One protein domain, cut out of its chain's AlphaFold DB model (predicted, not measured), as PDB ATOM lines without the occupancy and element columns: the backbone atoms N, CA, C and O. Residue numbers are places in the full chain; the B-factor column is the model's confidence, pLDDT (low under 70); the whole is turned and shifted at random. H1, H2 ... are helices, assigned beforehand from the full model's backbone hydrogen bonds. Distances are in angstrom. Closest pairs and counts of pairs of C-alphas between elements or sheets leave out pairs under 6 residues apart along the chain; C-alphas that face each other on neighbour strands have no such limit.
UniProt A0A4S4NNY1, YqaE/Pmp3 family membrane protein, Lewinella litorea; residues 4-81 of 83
ATOM      1  N   LYS A   4      27.581  34.115 -53.406       84.69
ATOM      2  CA  LYS A   4      26.525  34.913 -54.047       84.69
ATOM      3  C   LYS A   4      25.130  34.306 -53.831       84.69
ATOM      4  O   LYS A   4      24.256  35.005 -53.329       84.69
ATOM      5  N   GLU A   5      24.979  32.995 -54.028       84.31
ATOM      6  CA  GLU A   5      23.709  32.266 -53.836       84.31
ATOM      7  C   GLU A   5      23.191  32.381 -52.389       84.31
ATOM      8  O   GLU A   5      22.005  32.572 -52.145       84.31
ATOM      9  N   ARG A   6      24.089  32.346 -51.389       85.44
ATOM     10  CA  ARG A   6      23.724  32.506 -49.962       85.44
ATOM     11  C   ARG A   6      23.118  33.878 -49.645       85.44
ATOM     12  O   ARG A   6      22.337  33.996 -48.703       85.44
ATOM     13  N   ARG A   7      23.512  34.925 -50.378       85.88
ATOM     14  CA  ARG A   7      22.991  36.287 -50.191       85.88
ATOM     15  C   ARG A   7      21.621  36.458 -50.839       85.88
ATOM     16  O   ARG A   7      20.791  37.155 -50.265       85.88
ATOM     17  N   GLU A   8      21.409  35.822 -51.985       89.50
ATOM     18  CA  GLU A   8      20.132  35.806 -52.705       89.50
ATOM     19  C   GLU A   8      19.082  35.029 -51.910       89.50
ATOM     20  O   GLU A   8      18.071  35.614 -51.534       89.50
ATOM     21  N   LEU A   9      19.406  33.808 -51.465       87.19
ATOM     22  CA  LEU A   9      18.544  33.008 -50.583       87.19
ATOM     23  C   LEU A   9      18.149  33.764 -49.306       87.19
ATOM     24  O   LEU A   9      16.992  33.756 -48.901       87.19
ATOM     25  N   LYS A  10      19.096  34.464 -48.664       87.31
ATOM     26  CA  LYS A  10      18.810  35.246 -47.448       87.31
ATOM     27  C   LYS A  10      17.941  36.481 -47.729       87.31
ATOM     28  O   LYS A  10      17.257  36.943 -46.817       87.31
ATOM     29  N   ARG A  11      17.992  37.049 -48.941       90.62
ATOM     30  CA  ARG A  11      17.117  38.156 -49.363       90.62
ATOM     31  C   ARG A  11      15.709  37.654 -49.639       90.62
ATOM     32  O   ARG A  11      14.790  38.155 -49.011       90.62
ATOM     33  N   GLU A  12      15.572  36.603 -50.443       89.62
ATOM     34  CA  GLU A  12      14.279  35.970 -50.725       89.62
ATOM     35  C   GLU A  12      13.584  35.518 -49.439       89.62
ATOM     36  O   GLU A  12      12.420  35.835 -49.215       89.62
ATOM     37  N   GLN A  13      14.322  34.873 -48.529       90.00
ATOM     38  CA  GLN A  13      13.798  34.502 -47.213       90.00
ATOM     39  C   GLN A  13      13.344  35.719 -46.401       90.00
ATOM     40  O   GLN A  13      12.325  35.656 -45.722       90.00
ATOM     41  N   ARG A  14      14.079  36.837 -46.443       89.81
ATOM     42  CA  ARG A  14      13.706  38.057 -45.711       89.81
ATOM     43  C   ARG A  14      12.471  38.731 -46.290       89.81
ATOM     44  O   ARG A  14      11.670  39.241 -45.512       89.81
ATOM     45  N   ASP A  15      12.335  38.747 -47.607       91.38
ATOM     46  CA  ASP A  15      11.211  39.386 -48.283       91.38
ATOM     47  C   ASP A  15       9.938  38.540 -48.125       91.38
ATOM     48  O   ASP A  15       8.903  39.081 -47.746       91.38
ATOM     49  N   ALA A  16      10.046  37.210 -48.233       88.88
ATOM     50  CA  ALA A  16       8.954  36.283 -47.928       88.88
ATOM     51  C   ALA A  16       8.501  36.370 -46.457       88.88
ATOM     52  O   ALA A  16       7.305  36.380 -46.176       88.88
ATOM     53  N   VAL A  17       9.440  36.490 -45.508       88.81
ATOM     54  CA  VAL A  17       9.110  36.675 -44.083       88.81
ATOM     55  C   VAL A  17       8.427  38.020 -43.842       88.81
ATOM     56  O   VAL A  17       7.444  38.072 -43.113       88.81
ATOM     57  N   LYS A  18       8.907  39.113 -44.446       88.38
ATOM     58  CA  LYS A  18       8.255  40.426 -44.320       88.38
ATOM     59  C   LYS A  18       6.839  40.423 -44.886       88.38
ATOM     60  O   LYS A  18       5.958  41.016 -44.279       88.38
ATOM     61  N   GLN A  19       6.635  39.758 -46.019       87.81
ATOM     62  CA  GLN A  19       5.319  39.629 -46.628       87.81
ATOM     63  C   GLN A  19       4.368  38.846 -45.715       87.81
ATOM     64  O   GLN A  19       3.304  39.351 -45.383       87.81
ATOM     65  N   ALA A  20       4.806  37.695 -45.196       83.94
ATOM     66  CA  ALA A  20       4.017  36.905 -44.251       83.94
ATOM     67  C   ALA A  20       3.698  37.655 -42.940       83.94
ATOM     68  O   ALA A  20       2.644  37.435 -42.348       83.94
ATOM     69  N   LEU A  21       4.592  38.539 -42.479       82.12
ATOM     70  CA  LEU A  21       4.347  39.389 -41.308       82.12
ATOM     71  C   LEU A  21       3.310  40.485 -41.587       82.12
ATOM     72  O   LEU A  21       2.463  40.727 -40.734       82.12
ATOM     73  N   ASN A  22       3.362  41.127 -42.758       80.19
ATOM     74  CA  ASN A  22       2.377  42.140 -43.140       80.19
ATOM     75  C   ASN A  22       0.983  41.520 -43.316       80.19
ATOM     76  O   ASN A  22       0.027  42.011 -42.725       80.19
ATOM     77  N   ASP A  23       0.885  40.386 -44.017       73.50
ATOM     78  CA  ASP A  23      -0.389  39.685 -44.236       73.50
ATOM     79  C   ASP A  23      -1.050  39.253 -42.909       73.50
ATOM     80  O   ASP A  23      -2.273  39.275 -42.777       73.50
ATOM     81  N   TYR A  24      -0.249  38.905 -41.892       66.44
ATOM     82  CA  TYR A  24      -0.740  38.593 -40.543       66.44
ATOM     83  C   TYR A  24      -1.256  39.831 -39.792       66.44
ATOM     84  O   TYR A  24      -2.173  39.747 -38.973       66.44
ATOM     85  N   GLN A  25      -0.661  40.996 -40.043       61.22
ATOM     86  CA  GLN A  25      -0.970  42.222 -39.315       61.22
ATOM     87  C   GLN A  25      -2.302  42.849 -39.763       61.22
ATOM     88  O   GLN A  25      -2.991  43.458 -38.939       61.22
ATOM     89  N   ASP A  26      -2.692  42.640 -41.021       59.47
ATOM     90  CA  ASP A  26      -3.876  43.256 -41.629       59.47
ATOM     91  C   ASP A  26      -5.184  42.483 -41.390       59.47
ATOM     92  O   ASP A  26      -6.250  43.094 -41.311       59.47
ATOM     93  N   ALA A  27      -5.130  41.157 -41.231       58.50
ATOM     94  CA  ALA A  27      -6.341  40.334 -41.170       58.50
ATOM     95  C   ALA A  27      -7.044  40.352 -39.797       58.50
ATOM     96  O   ALA A  27      -8.275  40.404 -39.732       58.50
ATOM     97  N   ASP A  28      -6.286  40.357 -38.695       61.41
ATOM     98  CA  ASP A  28      -6.851  39.944 -37.403       61.41
ATOM     99  C   ASP A  28      -6.837  41.032 -36.322       61.41
ATOM    100  O   ASP A  28      -7.798  41.176 -35.567       61.41
ATOM    101  N   THR A  29      -5.786  41.852 -36.238       67.69
ATOM    102  CA  THR A  29      -5.596  42.704 -35.047       67.69
ATOM    103  C   THR A  29      -6.624  43.836 -34.968       67.69
ATOM    104  O   THR A  29      -7.255  44.026 -33.928       67.69
ATOM    105  N   ASN A  30      -6.845  44.565 -36.067       77.12
ATOM    106  CA  ASN A  30      -7.794  45.685 -36.097       77.12
ATOM    107  C   ASN A  30      -9.244  45.214 -35.962       77.12
ATOM    108  O   ASN A  30     -10.019  45.819 -35.225       77.12
ATOM    109  N   THR A  31      -9.601  44.109 -36.611       80.25
ATOM    110  CA  THR A  31     -10.952  43.542 -36.548       80.25
ATOM    111  C   THR A  31     -11.278  43.061 -35.137       80.25
ATOM    112  O   THR A  31     -12.326  43.405 -34.598       80.25
ATOM    113  N   ILE A  32     -10.360  42.333 -34.488       83.75
ATOM    114  CA  ILE A  32     -10.545  41.868 -33.106       83.75
ATOM    115  C   ILE A  32     -10.647  43.056 -32.144       83.75
ATOM    116  O   ILE A  32     -11.540  43.081 -31.295       83.75
ATOM    117  N   LEU A  33      -9.787  44.068 -32.300       85.69
ATOM    118  CA  LEU A  33      -9.859  45.301 -31.512       85.69
ATOM    119  C   LEU A  33     -11.210  46.004 -31.688       85.69
ATOM    120  O   LEU A  33     -11.829  46.357 -30.688       85.69
ATOM    121  N   LEU A  34     -11.696  46.158 -32.923       85.81
ATOM    122  CA  LEU A  34     -12.993  46.770 -33.225       85.81
ATOM    123  C   LEU A  34     -14.162  45.978 -32.636       85.81
ATOM    124  O   LEU A  34     -15.096  46.584 -32.123       85.81
ATOM    125  N   VAL A  35     -14.109  44.644 -32.655       85.19
ATOM    126  CA  VAL A  35     -15.144  43.781 -32.061       85.19
ATOM    127  C   VAL A  35     -15.160  43.902 -30.538       85.19
ATOM    128  O   VAL A  35     -16.229  44.052 -29.945       85.19
ATOM    129  N   ILE A  36     -13.991  43.896 -29.890       88.19
ATOM    130  CA  ILE A  36     -13.880  44.128 -28.442       88.19
ATOM    131  C   ILE A  36     -14.424  45.518 -28.090       88.19
ATOM    132  O   ILE A  36     -15.201  45.664 -27.143       88.19
ATOM    133  N   LEU A  37     -14.067  46.533 -28.883       86.62
ATOM    134  CA  LEU A  37     -14.577  47.891 -28.724       86.62
ATOM    135  C   LEU A  37     -16.089  47.948 -28.954       86.62
ATOM    136  O   LEU A  37     -16.769  48.672 -28.237       86.62
ATOM    137  N   ALA A  38     -16.630  47.176 -29.901       87.38
ATOM    138  CA  ALA A  38     -18.058  47.135 -30.196       87.38
ATOM    139  C   ALA A  38     -18.852  46.560 -29.027       87.38
ATOM    140  O   ALA A  38     -19.947  47.035 -28.753       87.38
ATOM    141  N   ILE A  39     -18.285  45.592 -28.305       85.62
ATOM    142  CA  ILE A  39     -18.879  45.054 -27.080       85.62
ATOM    143  C   ILE A  39     -18.789  46.089 -25.949       85.62
ATOM    144  O   ILE A  39     -19.792  46.400 -25.320       85.62
ATOM    145  N   LEU A  40     -17.628  46.682 -25.679       85.88
ATOM    146  CA  LEU A  40     -17.493  47.639 -24.569       85.88
ATOM    147  C   LEU A  40     -18.260  48.953 -24.794       85.88
ATOM    148  O   LEU A  40     -18.927  49.448 -23.888       85.88
ATOM    149  N   LEU A  41     -18.153  49.516 -25.994       86.62
ATOM    150  CA  LEU A  41     -18.690  50.813 -26.397       86.62
ATOM    151  C   LEU A  41     -19.075  50.765 -27.891       86.62
ATOM    152  O   LEU A  41     -18.321  51.237 -28.751       86.62
ATOM    153  N   PRO A  42     -20.282  50.259 -28.211       83.81
ATOM    154  CA  PRO A  42     -20.763  50.139 -29.589       83.81
ATOM    155  C   PRO A  42     -20.628  51.421 -30.441       83.81
ATOM    156  O   PRO A  42     -20.185  51.316 -31.586       83.81
ATOM    157  N   PRO A  43     -20.912  52.641 -29.928       86.75
ATOM    158  CA  PRO A  43     -20.787  53.865 -30.722       86.75
ATOM    159  C   PRO A  43     -19.327  54.197 -31.053       86.75
ATOM    160  O   PRO A  43     -19.032  54.702 -32.132       86.75
ATOM    161  N   VAL A  44     -18.397  53.893 -30.144       88.19
ATOM    162  CA  VAL A  44     -16.968  54.193 -30.321       88.19
ATOM    163  C   VAL A  44     -16.350  53.254 -31.349       88.19
ATOM    164  O   VAL A  44     -15.561  53.698 -32.176       88.19
ATOM    165  N   ALA A  45     -16.754  51.985 -31.369       87.88
ATOM    166  CA  ALA A  45     -16.317  51.042 -32.396       87.88
ATOM    167  C   ALA A  45     -16.732  51.477 -33.805       87.88
ATOM    168  O   ALA A  45     -15.912  51.462 -34.718       87.88
ATOM    169  N   VAL A  46     -17.976  51.942 -33.964       87.38
ATOM    170  CA  VAL A  46     -18.479  52.479 -35.240       87.38
ATOM    171  C   VAL A  46     -17.732  53.754 -35.644       87.38
ATOM    172  O   VAL A  46     -17.438  53.937 -36.824       87.38
ATOM    173  N   LEU A  47     -17.384  54.613 -34.680       89.00
ATOM    174  CA  LEU A  47     -16.599  55.824 -34.930       89.00
ATOM    175  C   LEU A  47     -15.172  55.505 -35.388       89.00
ATOM    176  O   LEU A  47     -14.700  56.104 -36.345       89.00
ATOM    177  N   VAL A  48     -14.490  54.564 -34.730       86.56
ATOM    178  CA  VAL A  48     -13.123  54.156 -35.100       86.56
ATOM    179  C   VAL A  48     -13.117  53.421 -36.439       86.56
ATOM    180  O   VAL A  48     -12.216  53.640 -37.241       86.56
ATOM    181  N   HIS A  49     -14.129  52.593 -36.708       84.38
ATOM    182  CA  HIS A  49     -14.250  51.872 -37.973       84.38
ATOM    183  C   HIS A  49     -14.497  52.811 -39.163       84.38
ATOM    184  O   HIS A  49     -13.907  52.620 -40.220       84.38
ATOM    185  N   GLN A  50     -15.344  53.833 -39.000       84.75
ATOM    186  CA  GLN A  50     -15.670  54.755 -40.093       84.75
ATOM    187  C   GLN A  50     -14.838  56.037 -40.136       84.75
ATOM    188  O   GLN A  50     -14.884  56.742 -41.137       84.75
ATOM    189  N   GLY A  51     -14.117  56.377 -39.068       82.94
ATOM    190  CA  GLY A  51     -13.284  57.581 -38.988       82.94
ATOM    191  C   GLY A  51     -14.047  58.912 -38.917       82.94
ATOM    192  O   GLY A  51     -13.416  59.954 -38.766       82.94
ATOM    193  N   GLU A  52     -15.383  58.903 -38.989       82.12
ATOM    194  CA  GLU A  52     -16.221  60.104 -39.075       82.12
ATOM    195  C   GLU A  52     -17.515  59.985 -38.245       82.12
ATOM    196  O   GLU A  52     -18.096  58.903 -38.085       82.12
ATOM    197  N   LEU A  53     -18.007  61.126 -37.743       81.31
ATOM    198  CA  LEU A  53     -19.281  61.241 -37.016       81.31
ATOM    199  C   LEU A  53     -20.475  61.231 -37.982       81.31
ATOM    200  O   LEU A  53     -21.177  62.225 -38.163       81.31
ATOM    201  N   ASN A  54     -20.709  60.072 -38.589       82.88
ATOM    202  CA  ASN A  54     -21.738  59.883 -39.607       82.88
ATOM    203  C   ASN A  54     -23.070  59.444 -38.983       82.88
ATOM    204  O   ASN A  54     -23.137  59.070 -37.811       82.88
ATOM    205  N   SER A  55     -24.154  59.421 -39.764       85.81
ATOM    206  CA  SER A  55     -25.478  58.980 -39.281       85.81
ATOM    207  C   SER A  55     -25.441  57.596 -38.617       85.81
ATOM    208  O   SER A  55     -26.158  57.364 -37.651       85.81
ATOM    209  N   LYS A  56     -24.546  56.704 -39.070       85.56
ATOM    210  CA  LYS A  56     -24.291  55.389 -38.457       85.56
ATOM    211  C   LYS A  56     -23.835  55.503 -36.982       85.56
ATOM    212  O   LYS A  56     -24.308  54.740 -36.147       85.56
ATOM    213  N   PHE A  57     -22.998  56.485 -36.621       88.38
ATOM    214  CA  PHE A  57     -22.595  56.737 -35.226       88.38
ATOM    215  C   PHE A  57     -23.787  57.158 -34.361       88.38
ATOM    216  O   PHE A  57     -23.998  56.615 -33.279       88.38
ATOM    217  N   TRP A  58     -24.597  58.095 -34.858       87.19
ATOM    218  CA  TRP A  58     -25.769  58.594 -34.136       87.19
ATOM    219  C   TRP A  58     -26.841  57.521 -33.954       87.19
ATOM    220  O   TRP A  58     -27.449  57.443 -32.890       87.19
ATOM    221  N   ILE A  59     -27.028  56.656 -34.955       86.12
ATOM    222  CA  ILE A  59     -27.900  55.481 -34.865       86.12
ATOM    223  C   ILE A  59     -27.369  54.522 -33.797       86.12
ATOM    224  O   ILE A  59     -28.116  54.172 -32.888       86.12
ATOM    225  N   ALA A  60     -26.083  54.152 -33.842       86.12
ATOM    226  CA  ALA A  60     -25.475  53.284 -32.832       86.12
ATOM    227  C   ALA A  60     -25.632  53.861 -31.414       86.12
ATOM    228  O   ALA A  60     -26.030  53.136 -30.506       86.12
ATOM    229  N   LEU A  61     -25.399  55.168 -31.247       88.00
ATOM    230  CA  LEU A  61     -25.543  55.888 -29.983       88.00
ATOM    231  C   LEU A  61     -26.986  55.866 -29.465       88.00
ATOM    232  O   LEU A  61     -27.220  55.510 -28.308       88.00
ATOM    233  N   LEU A  62     -27.954  56.197 -30.323       88.38
ATOM    234  CA  LEU A  62     -29.371  56.199 -29.972       88.38
ATOM    235  C   LEU A  62     -29.848  54.791 -29.595       88.38
ATOM    236  O   LEU A  62     -30.529  54.628 -28.585       88.38
ATOM    237  N   LEU A  63     -29.451  53.773 -30.369       85.69
ATOM    238  CA  LEU A  63     -29.784  52.383 -30.078       85.69
ATOM    239  C   LEU A  63     -29.191  51.968 -28.735       85.69
ATOM    240  O   LEU A  63     -29.945  51.475 -27.908       85.69
ATOM    241  N   THR A  64     -27.906  52.237 -28.466       85.00
ATOM    242  CA  THR A  64     -27.301  51.909 -27.164       85.00
ATOM    243  C   THR A  64     -27.958  52.602 -25.980       85.00
ATOM    244  O   THR A  64     -28.002  52.016 -24.899       85.00
ATOM    245  N   LEU A  65     -28.477  53.817 -26.173       83.75
ATOM    246  CA  LEU A  65     -29.143  54.581 -25.122       83.75
ATOM    247  C   LEU A  65     -30.564  54.066 -24.844       83.75
ATOM    248  O   LEU A  65     -31.003  54.092 -23.699       83.75
ATOM    249  N   LEU A  66     -31.273  53.582 -25.873       82.75
ATOM    250  CA  LEU A  66     -32.605  52.986 -25.731       82.75
ATOM    251  C   LEU A  66     -32.520  51.553 -25.180       82.75
ATOM    252  O   LEU A  66     -33.255  51.205 -24.262       82.75
ATOM    253  N   PHE A  67     -31.618  50.737 -25.739       82.06
ATOM    254  CA  PHE A  67     -31.333  49.357 -25.345       82.06
ATOM    255  C   PHE A  67     -29.926  48.948 -25.826       82.06
ATOM    256  O   PHE A  67     -29.625  48.957 -27.017       82.06
ATOM    257  N   TYR A  68     -29.059  48.486 -24.927       82.25
ATOM    258  CA  TYR A  68     -27.680  48.114 -25.283       82.25
ATOM    259  C   TYR A  68     -27.587  47.009 -26.364       82.25
ATOM    260  O   TYR A  68     -26.766  47.101 -27.277       82.25
ATOM    261  N   LEU A  69     -28.469  46.001 -26.311       85.31
ATOM    262  CA  LEU A  69     -28.468  44.852 -27.230       85.31
ATOM    263  C   LEU A  69     -28.603  45.232 -28.723       85.31
ATOM    264  O   LEU A  69     -27.756  44.814 -29.514       85.31
ATOM    265  N   PRO A  70     -29.621  46.009 -29.154       85.31
ATOM    266  CA  PRO A  70     -29.739  46.416 -30.553       85.31
ATOM    267  C   PRO A  70     -28.578  47.310 -31.008       85.31
ATOM    268  O   PRO A  70     -28.164  47.210 -32.161       85.31
ATOM    269  N   GLY A  71     -28.003  48.126 -30.115       85.31
ATOM    270  CA  GLY A  71     -26.807  48.917 -30.425       85.31
ATOM    271  C   GLY A  71     -25.582  48.047 -30.727       85.31
ATOM    272  O   GLY A  71     -24.859  48.316 -31.685       85.31
ATOM    273  N   LEU A  72     -25.394  46.963 -29.968       86.56
ATOM    274  CA  LEU A  72     -24.324  45.990 -30.195       86.56
ATOM    275  C   LEU A  72     -24.469  45.266 -31.542       86.56
ATOM    276  O   LEU A  72     -23.506  45.183 -32.301       86.56
ATOM    277  N   ILE A  73     -25.673  44.776 -31.864       88.50
ATOM    278  CA  ILE A  73     -25.938  44.094 -33.145       88.50
ATOM    279  C   ILE A  73     -25.645  45.037 -34.316       88.50
ATOM    280  O   ILE A  73     -24.993  44.643 -35.280       88.50
ATOM    281  N   TYR A  74     -26.086  46.292 -34.219       88.06
ATOM    282  CA  TYR A  74     -25.836  47.294 -35.247       88.06
ATOM    283  C   TYR A  74     -24.337  47.572 -35.445       88.06
ATOM    284  O   TYR A  74     -23.874  47.610 -36.581       88.06
ATOM    285  N   ALA A  75     -23.560  47.705 -34.364       85.88
ATOM    286  CA  ALA A  75     -22.113  47.917 -34.457       85.88
ATOM    287  C   ALA A  75     -21.394  46.736 -35.131       85.88
ATOM    288  O   ALA A  75     -20.560  46.948 -36.008       85.88
ATOM    289  N   LEU A  76     -21.759  45.496 -34.787       86.69
ATOM    290  CA  LEU A  76     -21.209  44.302 -35.436       86.69
ATOM    291  C   LEU A  76     -21.593  44.230 -36.921       86.69
ATOM    292  O   LEU A  76     -20.746  43.903 -37.747       86.69
ATOM    293  N   LEU A  77     -22.834  44.580 -37.279       87.38
ATOM    294  CA  LEU A  77     -23.260  44.659 -38.679       87.38
ATOM    295  C   LEU A  77     -22.503  45.728 -39.468       87.38
ATOM    296  O   LEU A  77     -22.285  45.533 -40.651       87.38
ATOM    297  N   VAL A  78     -22.102  46.837 -38.848       85.19
ATOM    298  CA  VAL A  78     -21.294  47.867 -39.520       85.19
ATOM    299  C   VAL A  78     -19.838  47.423 -39.687       85.19
ATOM    300  O   VAL A  78     -19.238  47.738 -40.701       85.19
ATOM    301  N   ILE A  79     -19.277  46.682 -38.726       82.75
ATOM    302  CA  ILE A  79     -17.884  46.204 -38.782       82.75
ATOM    303  C   ILE A  79     -17.723  45.022 -39.752       82.75
ATOM    304  O   ILE A  79     -16.722  44.937 -40.457       82.75
ATOM    305  N   PHE A  80     -18.689  44.096 -39.778       82.56
ATOM    306  CA  PHE A  80     -18.643  42.898 -40.628       82.56
ATOM    307  C   PHE A  80     -19.436  43.033 -41.929       82.56
ATOM    308  O   PHE A  80     -19.149  42.344 -42.908       82.56
ATOM    309  N   GLY A  81     -20.462  43.881 -41.952       78.94
ATOM    310  CA  GLY A  81     -21.204  44.208 -43.159       78.94
ATOM    311  C   GLY A  81     -20.429  45.256 -43.936       78.94
ATOM    312  O   GLY A  81     -20.317  46.390 -43.498       78.94
TER     313      GLY A  81
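What this domain is: This is residues 4 to 81 of the 83 residues of the protein "YqaE/Pmp3 family membrane protein" of Lewinella litorea (UniProt A0A4S4NNY1). What is the shape? Residues 4 to 29, of which 4 to 27 belong to H1, stick out as a long arm from a compact head of four helices, H2 to H5, folded back and forth. How big is it? The 78 printed residues, all helix by class with H1 to H5 in chain order and no named strand, are extended: radius of gyration of the C-alphas 19.4 A, spans 68 by 20 by 17 A.

Where its parts are: Where is H1? It covers residues 4 to 27, 35.7 A, from C-alpha 4 at (26.525, 34.913, -54.047). Where are the others? H2 is residues 29 to 40, H3 42 to 50, H4 55 to 66, and H5 68 to 80, 18.6 A, ending at C-alpha 80 (-18.643, 42.898, -40.628).

How they stand to each other: What does H1 meet? H1 and H2 meet only through their link. What touches in the head? Among others, the hairpin H3 and H4 touch, C-alphas of Pro 43 and Ala 60 closest at 5.2 A, at a shallow tilt of 9 degrees, opposite ways. Are the backbones helical? Every O i to N i+4 pair is within hydrogen-bond range in H2 to H5, and 19 of 20 in H1.

The domain as a whole: Is it cut? The printed part has no cut. Where is confidence low? Residues 24 to 29 have pLDDT under 70.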